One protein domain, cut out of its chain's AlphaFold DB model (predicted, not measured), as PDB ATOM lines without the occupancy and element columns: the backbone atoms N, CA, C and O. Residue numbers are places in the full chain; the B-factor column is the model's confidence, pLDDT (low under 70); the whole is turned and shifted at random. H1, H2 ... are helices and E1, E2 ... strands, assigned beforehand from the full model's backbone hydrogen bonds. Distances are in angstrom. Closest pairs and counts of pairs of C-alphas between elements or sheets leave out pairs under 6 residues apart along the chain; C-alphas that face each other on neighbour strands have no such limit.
ATOM      1  N   ASN A  12     -55.453 -13.770  29.174       83.69
ATOM      2  CA  ASN A  12     -54.025 -13.477  29.199       83.69
ATOM      3  C   ASN A  12     -53.638 -12.245  28.367       83.69
ATOM      4  O   ASN A  12     -52.445 -12.025  28.177       83.69
ATOM      5  N   ARG A  13     -54.594 -11.479  27.821       90.75
ATOM      6  CA  ARG A  13     -54.328 -10.271  27.026       90.75
ATOM      7  C   ARG A  13     -55.306  -9.170  27.395       90.75
ATOM      8  O   ARG A  13     -56.499  -9.374  27.231       90.75
ATOM      9  N   VAL A  14     -54.813  -8.018  27.828       93.06
ATOM     10  CA  VAL A  14     -55.640  -6.875  28.237       93.06
ATOM     11  C   VAL A  14     -55.198  -5.635  27.475       93.06
ATOM     12  O   VAL A  14     -54.007  -5.447  27.243       93.06
ATOM     13  N   TYR A  15     -56.159  -4.814  27.063       92.94
ATOM     14  CA  TYR A  15     -55.906  -3.528  26.424       92.94
ATOM     15  C   TYR A  15     -55.973  -2.441  27.491       92.94
ATOM     16  O   TYR A  15     -56.971  -2.370  28.200       92.94
ATOM     17  N   CYS A  16     -54.936  -1.617  27.594       93.38
ATOM     18  CA  CYS A  16     -54.937  -0.403  28.399       93.38
ATOM     19  C   CYS A  16     -55.013   0.801  27.464       93.38
ATOM     20  O   CYS A  16     -54.253   0.877  26.492       93.38
ATOM     21  N   GLU A  17     -55.929   1.720  27.731       94.81
ATOM     22  CA  GLU A  17     -56.091   2.939  26.946       94.81
ATOM     23  C   GLU A  17     -54.887   3.858  27.154       94.81
ATOM     24  O   GLU A  17     -54.314   3.912  28.240       94.81
ATOM     25  N   VAL A  18     -54.472   4.563  26.102       91.62
ATOM     26  CA  VAL A  18     -53.373   5.528  26.208       91.62
ATOM     27  C   VAL A  18     -53.955   6.924  26.357       91.62
ATOM     28  O   VAL A  18     -54.560   7.472  25.433       91.62
ATOM     29  N   GLU A  19     -53.700   7.537  27.501       92.88
ATOM     30  CA  GLU A  19     -54.057   8.920  27.761       92.88
ATOM     31  C   GLU A  19     -52.833   9.819  27.642       92.88
ATOM     32  O   GLU A  19     -51.725   9.475  28.060       92.88
ATOM     33  N   ALA A  20     -53.028  11.017  27.097       89.62
ATOM     34  CA  ALA A  20     -51.953  11.986  26.998       89.62
ATOM     35  C   ALA A  20     -52.431  13.416  27.242       89.62
ATOM     36  O   ALA A  20     -53.411  13.881  26.654       89.62
ATOM     37  N   GLU A  21     -51.677  14.147  28.058       88.69
ATOM     38  CA  GLU A  21     -51.883  15.579  28.256       88.69
ATOM     39  C   GLU A  21     -50.994  16.354  27.277       88.69
ATOM     40  O   GLU A  21     -49.781  16.140  27.215       88.69
ATOM     41  N   ARG A  22     -51.586  17.282  26.519       83.50
ATOM     42  CA  ARG A  22     -50.881  18.138  25.549       83.50
ATOM     43  C   ARG A  22     -51.252  19.603  25.730       83.50
ATOM     44  O   ARG A  22     -52.392  19.935  26.048       83.50
ATOM     45  N   ARG A  23     -50.291  20.495  25.479       73.31
ATOM     46  CA  ARG A  23     -50.531  21.942  25.373       73.31
ATOM     47  C   ARG A  23     -50.609  22.330  23.896       73.31
ATOM     48  O   ARG A  23     -49.588  22.336  23.212       73.31
ATOM     49  N   GLY A  24     -51.809  22.672  23.422       74.31
ATOM     50  CA  GLY A  24     -52.056  22.985  22.009       74.31
ATOM     51  C   GLY A  24     -51.777  21.789  21.091       74.31
ATOM     52  O   GLY A  24     -52.017  20.646  21.474       74.31
ATOM     53  N   ASP A  25     -51.221  22.057  19.908       67.38
ATOM     54  CA  ASP A  25     -50.886  21.041  18.895       67.38
ATOM     55  C   ASP A  25     -49.484  20.424  19.072       67.38
ATOM     56  O   ASP A  25     -48.949  19.788  18.164       67.38
ATOM     57  N   GLY A  26     -48.848  20.652  20.224       69.06
ATOM     58  CA  GLY A  26     -47.517  20.131  20.526       69.06
ATOM     59  C   GLY A  26     -47.501  18.639  20.885       69.06
ATOM     60  O   GLY A  26     -48.555  18.018  21.048       69.06
ATOM     61  N   PRO A  27     -46.298  18.058  21.053       76.44
ATOM     62  CA  PRO A  27     -46.164  16.706  21.585       76.44
ATOM     63  C   PRO A  27     -46.752  16.610  23.003       76.44
ATOM     64  O   PRO A  27     -46.817  17.625  23.712       76.44
ATOM     65  N   PRO A  28     -47.176  15.410  23.433       85.88
ATOM     66  CA  PRO A  28     -47.684  15.217  24.782       85.88
ATOM     67  C   PRO A  28     -46.594  15.495  25.820       85.88
ATOM     68  O   PRO A  28     -45.429  15.166  25.620       85.88
ATOM     69  N   SER A  29     -46.979  16.123  26.928       88.50
ATOM     70  CA  SER A  29     -46.102  16.382  28.077       88.50
ATOM     71  C   SER A  29     -46.234  15.330  29.173       88.50
ATOM     72  O   SER A  29     -45.365  15.242  30.033       88.50
ATOM     73  N   VAL A  30     -47.329  14.571  29.157       91.44
ATOM     74  CA  VAL A  30     -47.601  13.465  30.076       91.44
ATOM     75  C   VAL A  30     -48.231  12.341  29.268       91.44
ATOM     76  O   VAL A  30     -49.061  12.608  28.398       91.44
ATOM     77  N   LEU A  31     -47.841  11.110  29.584       93.06
ATOM     78  CA  LEU A  31     -48.434   9.882  29.081       93.06
ATOM     79  C   LEU A  31     -48.939   9.078  30.284       93.06
ATOM     80  O   LEU A  31     -48.250   9.024  31.304       93.06
ATOM     81  N   ARG A  32     -50.127   8.489  30.179       95.62
ATOM     82  CA  ARG A  32     -50.691   7.551  31.156       95.62
ATOM     83  C   ARG A  32     -51.298   6.366  30.422       95.62
ATOM     84  O   ARG A  32     -51.702   6.495  29.267       95.62
ATOM     85  N   LEU A  33     -51.343   5.227  31.097       96.00
ATOM     86  CA  LEU A  33     -52.087   4.063  30.644       96.00
ATOM     87  C   LEU A  33     -53.243   3.839  31.610       96.00
ATOM     88  O   LEU A  33     -53.000   3.756  32.809       96.00
ATOM     89  N   ASP A  34     -54.463   3.750  31.100       96.50
ATOM     90  CA  ASP A  34     -55.644   3.405  31.893       96.50
ATOM     91  C   ASP A  34     -56.037   1.958  31.590       96.50
ATOM     92  O   ASP A  34     -56.496   1.630  30.491       96.50
ATOM     93  N   CYS A  35     -55.750   1.055  32.526       95.94
ATOM     94  CA  CYS A  35     -56.041  -0.362  32.368       95.94
ATOM     95  C   CYS A  35     -57.398  -0.722  33.005       95.94
ATOM     96  O   CYS A  35     -57.725  -0.217  34.080       95.94
ATOM     97  N   PRO A  36     -58.167  -1.664  32.418       94.81
ATOM     98  CA  PRO A  36     -59.407  -2.154  33.010       94.81
ATOM     99  C   PRO A  36     -59.212  -2.642  34.451       94.81
ATOM    100  O   PRO A  36     -58.228  -3.315  34.765       94.81
ATOM    101  N   ASN A  37     -60.170  -2.319  35.320       95.38
ATOM    102  CA  ASN A  37     -60.137  -2.623  36.755       95.38
ATOM    103  C   ASN A  37     -61.212  -3.633  37.197       95.38
ATOM    104  O   ASN A  37     -61.425  -3.848  38.389       95.38
ATOM    105  N   ASP A  38     -61.877  -4.280  36.242       93.38
ATOM    106  CA  ASP A  38     -63.020  -5.176  36.438       93.38
ATOM    107  C   ASP A  38     -62.631  -6.652  36.645       93.38
ATOM    108  O   ASP A  38     -63.484  -7.540  36.593       93.38
ATOM    109  N   PHE A  39     -61.352  -6.937  36.917       89.69
ATOM    110  CA  PHE A  39     -60.844  -8.297  37.103       89.69
ATOM    111  C   PHE A  39     -59.783  -8.418  38.213       89.69
ATOM    112  O   PHE A  39     -59.174  -7.445  38.671       89.69
ATOM    113  N   GLU A  40     -59.554  -9.653  38.670       89.00
ATOM    114  CA  GLU A  40     -58.558  -9.967  39.697       89.00
ATOM    115  C   GLU A  40     -57.125  -9.772  39.174       89.00
ATOM    116  O   GLU A  40     -56.728 -10.343  38.158       89.00
ATOM    117  N   GLY A  41     -56.317  -8.993  39.899       89.94
ATOM    118  CA  GLY A  41     -54.942  -8.678  39.504       89.94
ATOM    119  C   GLY A  41     -54.802  -7.433  38.623       89.94
ATOM    120  O   GLY A  41     -53.712  -7.207  38.091       89.94
ATOM    121  N   HIS A  42     -55.857  -6.617  38.491       94.56
ATOM    122  CA  HIS A  42     -55.792  -5.330  37.795       94.56
ATOM    123  C   HIS A  42     -54.767  -4.366  38.415       94.56
ATOM    124  O   HIS A  42     -54.067  -3.689  37.678       94.56
ATOM    125  N   GLU A  43     -54.590  -4.351  39.744       96.19
ATOM    126  CA  GLU A  43     -53.569  -3.509  40.396       96.19
ATOM    127  C   GLU A  43     -52.153  -3.854  39.913       96.19
ATOM    128  O   GLU A  43     -51.342  -2.971  39.643       96.19
ATOM    129  N   ALA A  44     -51.862  -5.149  39.741       95.75
ATOM    130  CA  ALA A  44     -50.582  -5.607  39.212       95.75
ATOM    131  C   ALA A  44     -50.419  -5.269  37.721       95.75
ATOM    132  O   ALA A  44     -49.303  -4.992  37.283       95.75
ATOM    133  N   LEU A  45     -51.510  -5.288  36.943       96.12
ATOM    134  CA  LEU A  45     -51.497  -4.817  35.557       96.12
ATOM    135  C   LEU A  45     -51.210  -3.314  35.500       96.12
ATOM    136  O   LEU A  45     -50.304  -2.911  34.777       96.12
ATOM    137  N   GLN A  46     -51.932  -2.506  36.278       97.56
ATOM    138  CA  GLN A  46     -51.763  -1.055  36.304       97.56
ATOM    139  C   GLN A  46     -50.344  -0.674  36.738       97.56
ATOM    140  O   GLN A  46     -49.694   0.122  36.072       97.56
ATOM    141  N   ALA A  47     -49.804  -1.318  37.778       97.00
ATOM    142  CA  ALA A  47     -48.426  -1.091  38.209       97.00
ATOM    143  C   ALA A  47     -47.397  -1.453  37.122       97.00
ATOM    144  O   ALA A  47     -46.411  -0.738  36.942       97.00
ATOM    145  N   ALA A  48     -47.616  -2.546  36.380       95.56
ATOM    146  CA  ALA A  48     -46.764  -2.911  35.249       95.56
ATOM    147  C   ALA A  48     -46.887  -1.905  34.095       95.56
ATOM    148  O   ALA A  48     -45.881  -1.570  33.471       95.56
ATOM    149  N   ALA A  49     -48.095  -1.406  33.833       96.44
ATOM    150  CA  ALA A  49     -48.358  -0.393  32.825       96.44
ATOM    151  C   ALA A  49     -47.647   0.924  33.159       96.44
ATOM    152  O   ALA A  49     -46.850   1.400  32.349       96.44
ATOM    153  N   ASP A  50     -47.836   1.437  34.376       96.94
ATOM    154  CA  ASP A  50     -47.189   2.650  34.880       96.94
ATOM    155  C   ASP A  50     -45.661   2.539  34.813       96.94
ATOM    156  O   ASP A  50     -44.986   3.431  34.297       96.94
ATOM    157  N   ALA A  51     -45.104   1.416  35.280       95.06
ATOM    158  CA  ALA A  51     -43.665   1.175  35.246       95.06
ATOM    159  C   ALA A  51     -43.113   1.160  33.814       95.06
ATOM    160  O   ALA A  51     -42.022   1.674  33.564       95.06
ATOM    161  N   ALA A  52     -43.861   0.590  32.870       93.19
ATOM    162  CA  ALA A  52     -43.403   0.432  31.502       93.19
ATOM    163  C   ALA A  52     -43.415   1.755  30.709       93.19
ATOM    164  O   ALA A  52     -42.611   1.910  29.791       93.19
ATOM    165  N   ILE A  53     -44.266   2.726  31.074       94.50
ATOM    166  CA  ILE A  53     -44.278   4.062  30.444       94.50
ATOM    167  C   ILE A  53     -43.485   5.130  31.205       94.50
ATOM    168  O   ILE A  53     -43.164   6.163  30.618       94.50
ATOM    169  N   ALA A  54     -43.123   4.898  32.471       93.62
ATOM    170  CA  ALA A  54     -42.440   5.886  33.314       93.62
ATOM    171  C   ALA A  54     -41.116   6.408  32.724       93.62
ATOM    172  O   ALA A  54     -40.730   7.547  32.985       93.62
ATOM    173  N   GLY A  55     -40.417   5.580  31.942       89.75
ATOM    174  CA  GLY A  55     -39.148   5.934  31.307       89.75
ATOM    175  C   GLY A  55     -39.274   6.609  29.941       89.75
ATOM    176  O   GLY A  55     -38.277   7.129  29.450       89.75
ATOM    177  N   VAL A  56     -40.460   6.605  29.318       93.69
ATOM    178  CA  VAL A  56     -40.622   7.010  27.914       93.69
ATOM    179  C   VAL A  56     -40.284   8.492  27.728       93.69
ATOM    180  O   VAL A  56     -40.915   9.377  28.305       93.69
ATOM    181  N   ASP A  57     -39.294   8.772  26.879       92.31
ATOM    182  CA  ASP A  57     -38.843  10.124  26.556       92.31
ATOM    183  C   ASP A  57     -39.918  10.860  25.746       92.31
ATOM    184  O   ASP A  57     -40.165  10.545  24.586       92.31
ATOM    185  N   LEU A  58     -40.536  11.895  26.310       89.69
ATOM    186  CA  LEU A  58     -41.507  12.731  25.591       89.69
ATOM    187  C   LEU A  58     -40.864  13.950  24.898       89.69
ATOM    188  O   LEU A  58     -41.569  14.800  24.348       89.69
ATOM    189  N   GLY A  59     -39.529  14.035  24.883       84.31
ATOM    190  CA  GLY A  59     -38.704  15.039  24.204       84.31
ATOM    191  C   GLY A  59     -38.743  14.944  22.676       84.31
ATOM    192  O   GLY A  59     -37.713  14.850  22.009       84.31
ATOM    193  N   LEU A  60     -39.943  14.959  22.104       77.00
ATOM    194  CA  LEU A  60     -40.188  14.896  20.671       77.00
ATOM    195  C   LEU A  60     -39.863  16.233  19.996       77.00
ATOM    196  O   LEU A  60     -40.127  17.315  20.531       77.00
ATOM    197  N   ASN A  61     -39.333  16.168  18.774       66.50
ATOM    198  CA  ASN A  61     -39.107  17.356  17.959       66.50
ATOM    199  C   ASN A  61     -40.440  18.077  17.707       66.50
ATOM    200  O   ASN A  61     -41.302  17.572  17.001       66.50
ATOM    201  N   ARG A  62     -40.605  19.297  18.238       56.41
ATOM    202  CA  ARG A  62     -41.865  20.083  18.226       56.41
ATOM    203  C   ARG A  62     -42.420  20.456  16.840       56.41
ATOM    204  O   ARG A  62     -43.418  21.164  16.756       56.41
ATOM    205  N   ARG A  63     -41.756  20.062  15.755       56.19
ATOM    206  CA  ARG A  63     -42.157  20.362  14.378       56.19
ATOM    207  C   ARG A  63     -42.749  19.101  13.759       56.19
ATOM    208  O   ARG A  63     -42.040  18.358  13.096       56.19
ATOM    209  N   GLY A  64     -44.031  18.851  13.997       61.62
ATOM    210  CA  GLY A  64     -44.716  17.707  13.403       61.62
ATOM    211  C   GLY A  64     -46.083  17.453  14.019       61.62
ATOM    212  O   GLY A  64     -46.382  17.933  15.110       61.62
ATOM    213  N   ARG A  65     -46.909  16.696  13.299       71.38
ATOM    214  CA  ARG A  65     -48.122  16.084  13.847       71.38
ATOM    215  C   ARG A  65     -47.760  14.700  14.370       71.38
ATOM    216  O   ARG A  65     -46.949  14.009  13.758       71.38
ATOM    217  N   PHE A  66     -48.388  14.297  15.464       77.06
ATOM    218  CA  PHE A  66     -48.180  12.994  16.085       77.06
ATOM    219  C   PHE A  66     -49.521  12.282  16.223       77.06
ATOM    220  O   PHE A  66     -50.525  12.900  16.582       77.06
ATOM    221  N   ALA A  67     -49.523  10.987  15.945       81.44
ATOM    222  CA  ALA A  67     -50.591  10.075  16.295       81.44
ATOM    223  C   ALA A  67     -50.207   9.356  17.589       81.44
ATOM    224  O   ALA A  67     -49.093   8.851  17.719       81.44
ATOM    225  N   LEU A  68     -51.132   9.322  18.537       83.44
ATOM    226  CA  LEU A  68     -51.025   8.502  19.736       83.44
ATOM    227  C   LEU A  68     -51.702   7.159  19.454       83.44
ATOM    228  O   LEU A  68     -52.749   7.137  18.799       83.44
ATOM    229  N   ALA A  69     -51.128   6.058  19.930       86.75
ATOM    230  CA  ALA A  69     -51.850   4.795  19.960       86.75
ATOM    231  C   ALA A  69     -53.119   4.957  20.808       86.75
ATOM    232  O   ALA A  69     -53.051   5.575  21.860       86.75
ATOM    233  N   PRO A  70     -54.277   4.431  20.385       84.38
ATOM    234  CA  PRO A  70     -55.488   4.517  21.198       84.38
ATOM    235  C   PRO A  70     -55.419   3.601  22.428       84.38
ATOM    236  O   PRO A  70     -56.021   3.892  23.454       84.38
ATOM    237  N   ALA A  71     -54.685   2.493  22.321       88.94
ATOM    238  CA  ALA A  71     -54.492   1.518  23.380       88.94
ATOM    239  C   ALA A  71     -53.181   0.755  23.162       88.94
ATOM    240  O   ALA A  71     -52.672   0.680  22.039       88.94
ATOM    241  N   VAL A  72     -52.688   0.140  24.230       91.38
ATOM    242  CA  VAL A  72     -51.610  -0.851  24.212       91.38
ATOM    243  C   VAL A  72     -52.077  -2.156  24.835       91.38
ATOM    244  O   VAL A  72     -52.935  -2.185  25.711       91.38
ATOM    245  N   VAL A  73     -51.494  -3.254  24.388       92.81
ATOM    246  CA  VAL A  73     -51.777  -4.604  24.849       92.81
ATOM    247  C   VAL A  73     -50.747  -5.011  25.889       92.81
ATOM    248  O   VAL A  73     -49.541  -4.897  25.663       92.81
ATOM    249  N   PHE A  74     -51.227  -5.565  26.992       93.56
ATOM    250  CA  PHE A  74     -50.440  -6.286  27.978       93.56
ATOM    251  C   PHE A  74     -50.784  -7.767  27.931       93.56
ATOM    252  O   PHE A  74     -51.939  -8.153  27.759       93.56
ATOM    253  N   ILE A  75     -49.764  -8.606  28.078       93.06
ATOM    254  CA  ILE A  75     -49.864 -10.060  28.084       93.06
ATOM    255  C   ILE A  75     -49.453 -10.562  29.465       93.06
ATOM    256  O   ILE A  75     -48.429 -10.138  30.008       93.06
ATOM    257  N   ARG A  76     -50.237 -11.480  30.028       92.88
ATOM    258  CA  ARG A  76     -49.899 -12.143  31.288       92.88
ATOM    259  C   ARG A  76     -48.892 -13.259  31.027       92.88
ATOM    260  O   ARG A  76     -49.227 -14.269  30.411       92.88
ATOM    261  N   ASP A  77     -47.671 -13.081  31.514       88.25
ATOM    262  CA  ASP A  77     -46.656 -14.128  31.591       88.25
ATOM    263  C   ASP A  77     -46.806 -14.881  32.931       88.25
ATOM    264  O   ASP A  77     -46.773 -14.247  33.991       88.25
ATOM    265  N   PRO A  78     -46.963 -16.218  32.930       85.50
ATOM    266  CA  PRO A  78     -47.142 -16.992  34.161       85.50
ATOM    267  C   PRO A  78     -45.996 -16.866  35.174       85.50
ATOM    268  O   PRO A  78     -46.225 -17.037  36.368       85.50
ATOM    269  N   ASN A  79     -44.776 -16.573  34.713       88.75
ATOM    270  CA  ASN A  79     -43.572 -16.526  35.543       88.75
ATOM    271  C   ASN A  79     -43.101 -15.096  35.831       88.75
ATOM    272  O   ASN A  79     -42.412 -14.868  36.823       88.75
ATOM    273  N   ARG A  80     -43.418 -14.143  34.947       85.81
ATOM    274  CA  ARG A  80     -42.917 -12.758  35.011       85.81
ATOM    275  C   ARG A  80     -43.997 -11.717  35.306       85.81
ATOM    276  O   ARG A  80     -43.665 -10.551  35.484       85.81
ATOM    277  N   GLY A  81     -45.264 -12.125  35.388       92.50
ATOM    278  CA  GLY A  81     -46.388 -11.213  35.583       92.50
ATOM    279  C   GLY A  81     -46.809 -10.524  34.284       92.50
ATOM    280  O   GLY A  81     -46.656 -11.070  33.193       92.50
ATOM    281  N   TRP A  82     -47.396  -9.334  34.389       94.69
ATOM    282  CA  TRP A  82     -47.827  -8.570  33.219       94.69
ATOM    283  C   TRP A  82     -46.637  -7.935  32.503       94.69
ATOM    284  O   TRP A  82     -45.775  -7.324  33.128       94.69
ATOM    285  N   ARG A  83     -46.619  -8.043  31.175       93.00
ATOM    286  CA  ARG A  83     -45.671  -7.339  30.306       93.00
ATOM    287  C   ARG A  83     -46.401  -6.732  29.124       93.00
ATOM    288  O   ARG A  83     -47.400  -7.292  28.677       93.00
ATOM    289  N   ALA A  84     -45.890  -5.638  28.580       90.88
ATOM    290  CA  ALA A  84     -46.400  -5.145  27.313       90.88
ATOM    291  C   ALA A  84     -46.177  -6.185  26.201       90.88
ATOM    292  O   ALA A  84     -45.181  -6.919  26.200       90.88
ATOM    293  N   ALA A  85     -47.117  -6.260  25.262       88.81
ATOM    294  CA  ALA A  85     -46.900  -6.963  24.009       88.81
ATOM    295  C   ALA A  85     -45.784  -6.274  23.209       88.81
ATOM    296  O   ALA A  85     -45.562  -5.065  23.327       88.81
ATOM    297  N   ASP A  86     -45.097  -7.065  22.400       84.62
ATOM    298  CA  ASP A  86     -44.027  -6.608  21.524       84.62
ATOM    299  C   ASP A  86     -44.577  -5.775  20.345       84.62
ATOM    300  O   ASP A  86     -45.782  -5.758  20.089       84.62
ATOM    301  N   GLU A  87     -43.690  -5.059  19.648       84.38
ATOM    302  CA  GLU A  87     -43.961  -4.305  18.409       84.38
ATOM    303  C   GLU A  87     -44.970  -3.145  18.513       84.38
ATOM    304  O   GLU A  87     -45.530  -2.690  17.516       84.38
ATOM    305  N   GLN A  88     -45.181  -2.601  19.712       88.38
ATOM    306  CA  GLN A  88     -46.146  -1.519  19.919       88.38
ATOM    307  C   GLN A  88     -45.502  -0.133  19.802       88.38
ATOM    308  O   GLN A  88     -44.560   0.198  20.521       88.38
ATOM    309  N   MET A  89     -46.049   0.711  18.927       89.88
ATOM    310  CA  MET A  89     -45.726   2.141  18.858       89.88
ATOM    311  C   MET A  89     -46.687   2.919  19.763       89.88
ATOM    312  O   MET A  89     -47.891   2.849  19.557       89.88
ATOM    313  N   LEU A  90     -46.175   3.688  20.724       90.25
ATOM    314  CA  LEU A  90     -46.959   4.577  21.590       90.25
ATOM    315  C   LEU A  90     -47.272   5.903  20.899       90.25
ATOM    316  O   LEU A  90     -48.420   6.342  20.854       90.25
ATOM    317  N   ILE A  91     -46.237   6.549  20.361       89.06
ATOM    318  CA  ILE A  91     -46.347   7.841  19.686       89.06
ATOM    319  C   ILE A  91     -45.702   7.700  18.321       89.06
ATOM    320  O   ILE A  91     -44.509   7.430  18.218       89.06
ATOM    321  N   ARG A  92     -46.486   7.916  17.272       86.62
ATOM    322  CA  ARG A  92     -46.040   7.833  15.888       86.62
ATOM    323  C   ARG A  92     -46.053   9.231  15.267       86.62
ATOM    324  O   ARG A  92     -47.127   9.829  15.181       86.62
ATOM    325  N   PRO A  93     -44.917   9.787  14.822       78.69
ATOM    326  CA  PRO A  93     -44.933  11.007  14.026       78.69
ATOM    327  C   PRO A  93     -45.679  10.733  12.717       78.69
ATOM    328  O   PRO A  93     -45.626   9.631  12.175       78.69
ATOM    329  N   MET A  94     -46.387  11.723  12.186       74.94
ATOM    330  CA  MET A  94     -46.859  11.615  10.810       74.94
ATOM    331  C   MET A  94     -45.647  11.564   9.880       74.94
ATOM    332  O   MET A  94     -44.745  12.395   9.995       74.94
ATOM    333  N   PHE A  95     -45.629  10.591   8.972       66.94
ATOM    334  CA  PHE A  95     -44.597  10.499   7.952       66.94
ATOM    335  C   PHE A  95     -44.766  11.679   6.986       66.94
ATOM    336  O   PHE A  95     -45.759  11.778   6.268       66.94
TER     337      PHE A  95
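Overview. This is residues 12 to 95 of the 200 residues of an uncharacterized protein of Maricaulis sp (UniProt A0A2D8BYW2). Picture a four-stranded sheet, curled like part of a barrel, that wraps round one helix, H1; a small two-stranded sheet, E3 and E6, lies toward one end of the elongated whole. Residues 54 to 65, a long stretch with no named element, lead from the helix to that small sheet. The printed part has 84 residues, with one named helix and six named strands in the order E1, E2, H1, E3, E4, E5, E6; both sheets are antiparallel, the larger in the order E2, E1, E4, E5, and the class is mixed, helices and strands. It is only just compact, close to loose, with a radius of gyration of the C-alphas of 13.8 A and spans of 42 by 22 by 19 A.

Arrangement. Begin at E1, residues 13 to 22, whose pairing is staggered: residues 13 to 17 pair with E4, residues 71 to 77, and residues 17 to 22 pair with E2, residues 28 to 34. Beside E4, look for N 14 and O 74, 2.9 A apart; beside E2, for N 19 and O 32, also 2.9 A. E1 and E2 form a hairpin, and E4 forms another with E5, residues 81 to 84, where N 75 and O 83 are 2.8 A apart. This strongly twisted sheet curls round H1, residues 42 to 53, in two layers, a helix on one face of a sheet. The closest C-alphas of H1 and E5 are those of Leu 45 and Trp 82, 5.7 A apart; those of H1 and E2 are Leu 33 and Ala 49, 6.2 A. Every O i to N i+4 pair in H1 is within hydrogen-bond range. E3, residues 66 to 68, runs on into E4 across a break of 2 residues, at 46 degrees. Its antiparallel neighbour is E6, residues 89 to 93, with N 67 and O 92 2.8 A apart. H1 and E6 are apart.

Along the chain. Find C-alpha 13 at (-54.328, -10.271, 27.026); from there E1 runs 28.7 A to C-alpha 22 at (-50.881, 18.138, 25.549). E2 covers 15.9 A, H1 16.6 A and E4 19.3 A, while E3 covers 6.4 A, E5 10.3 A and E6 10.1 A. E6 ends at C-alpha 93, (-44.933, 11.007, 14.026).

Size, cuts and confidence. Look to the C-alphas of Glu 40 and Arg 63 for the two farthest apart, 42.8 A. The printed part has no cut. The link from H1 to E3 is long, with 12 residues. The mean pLDDT of the printed part is 87.4; you will find values under 70 at residues 25 to 26, 61 to 64 and 95.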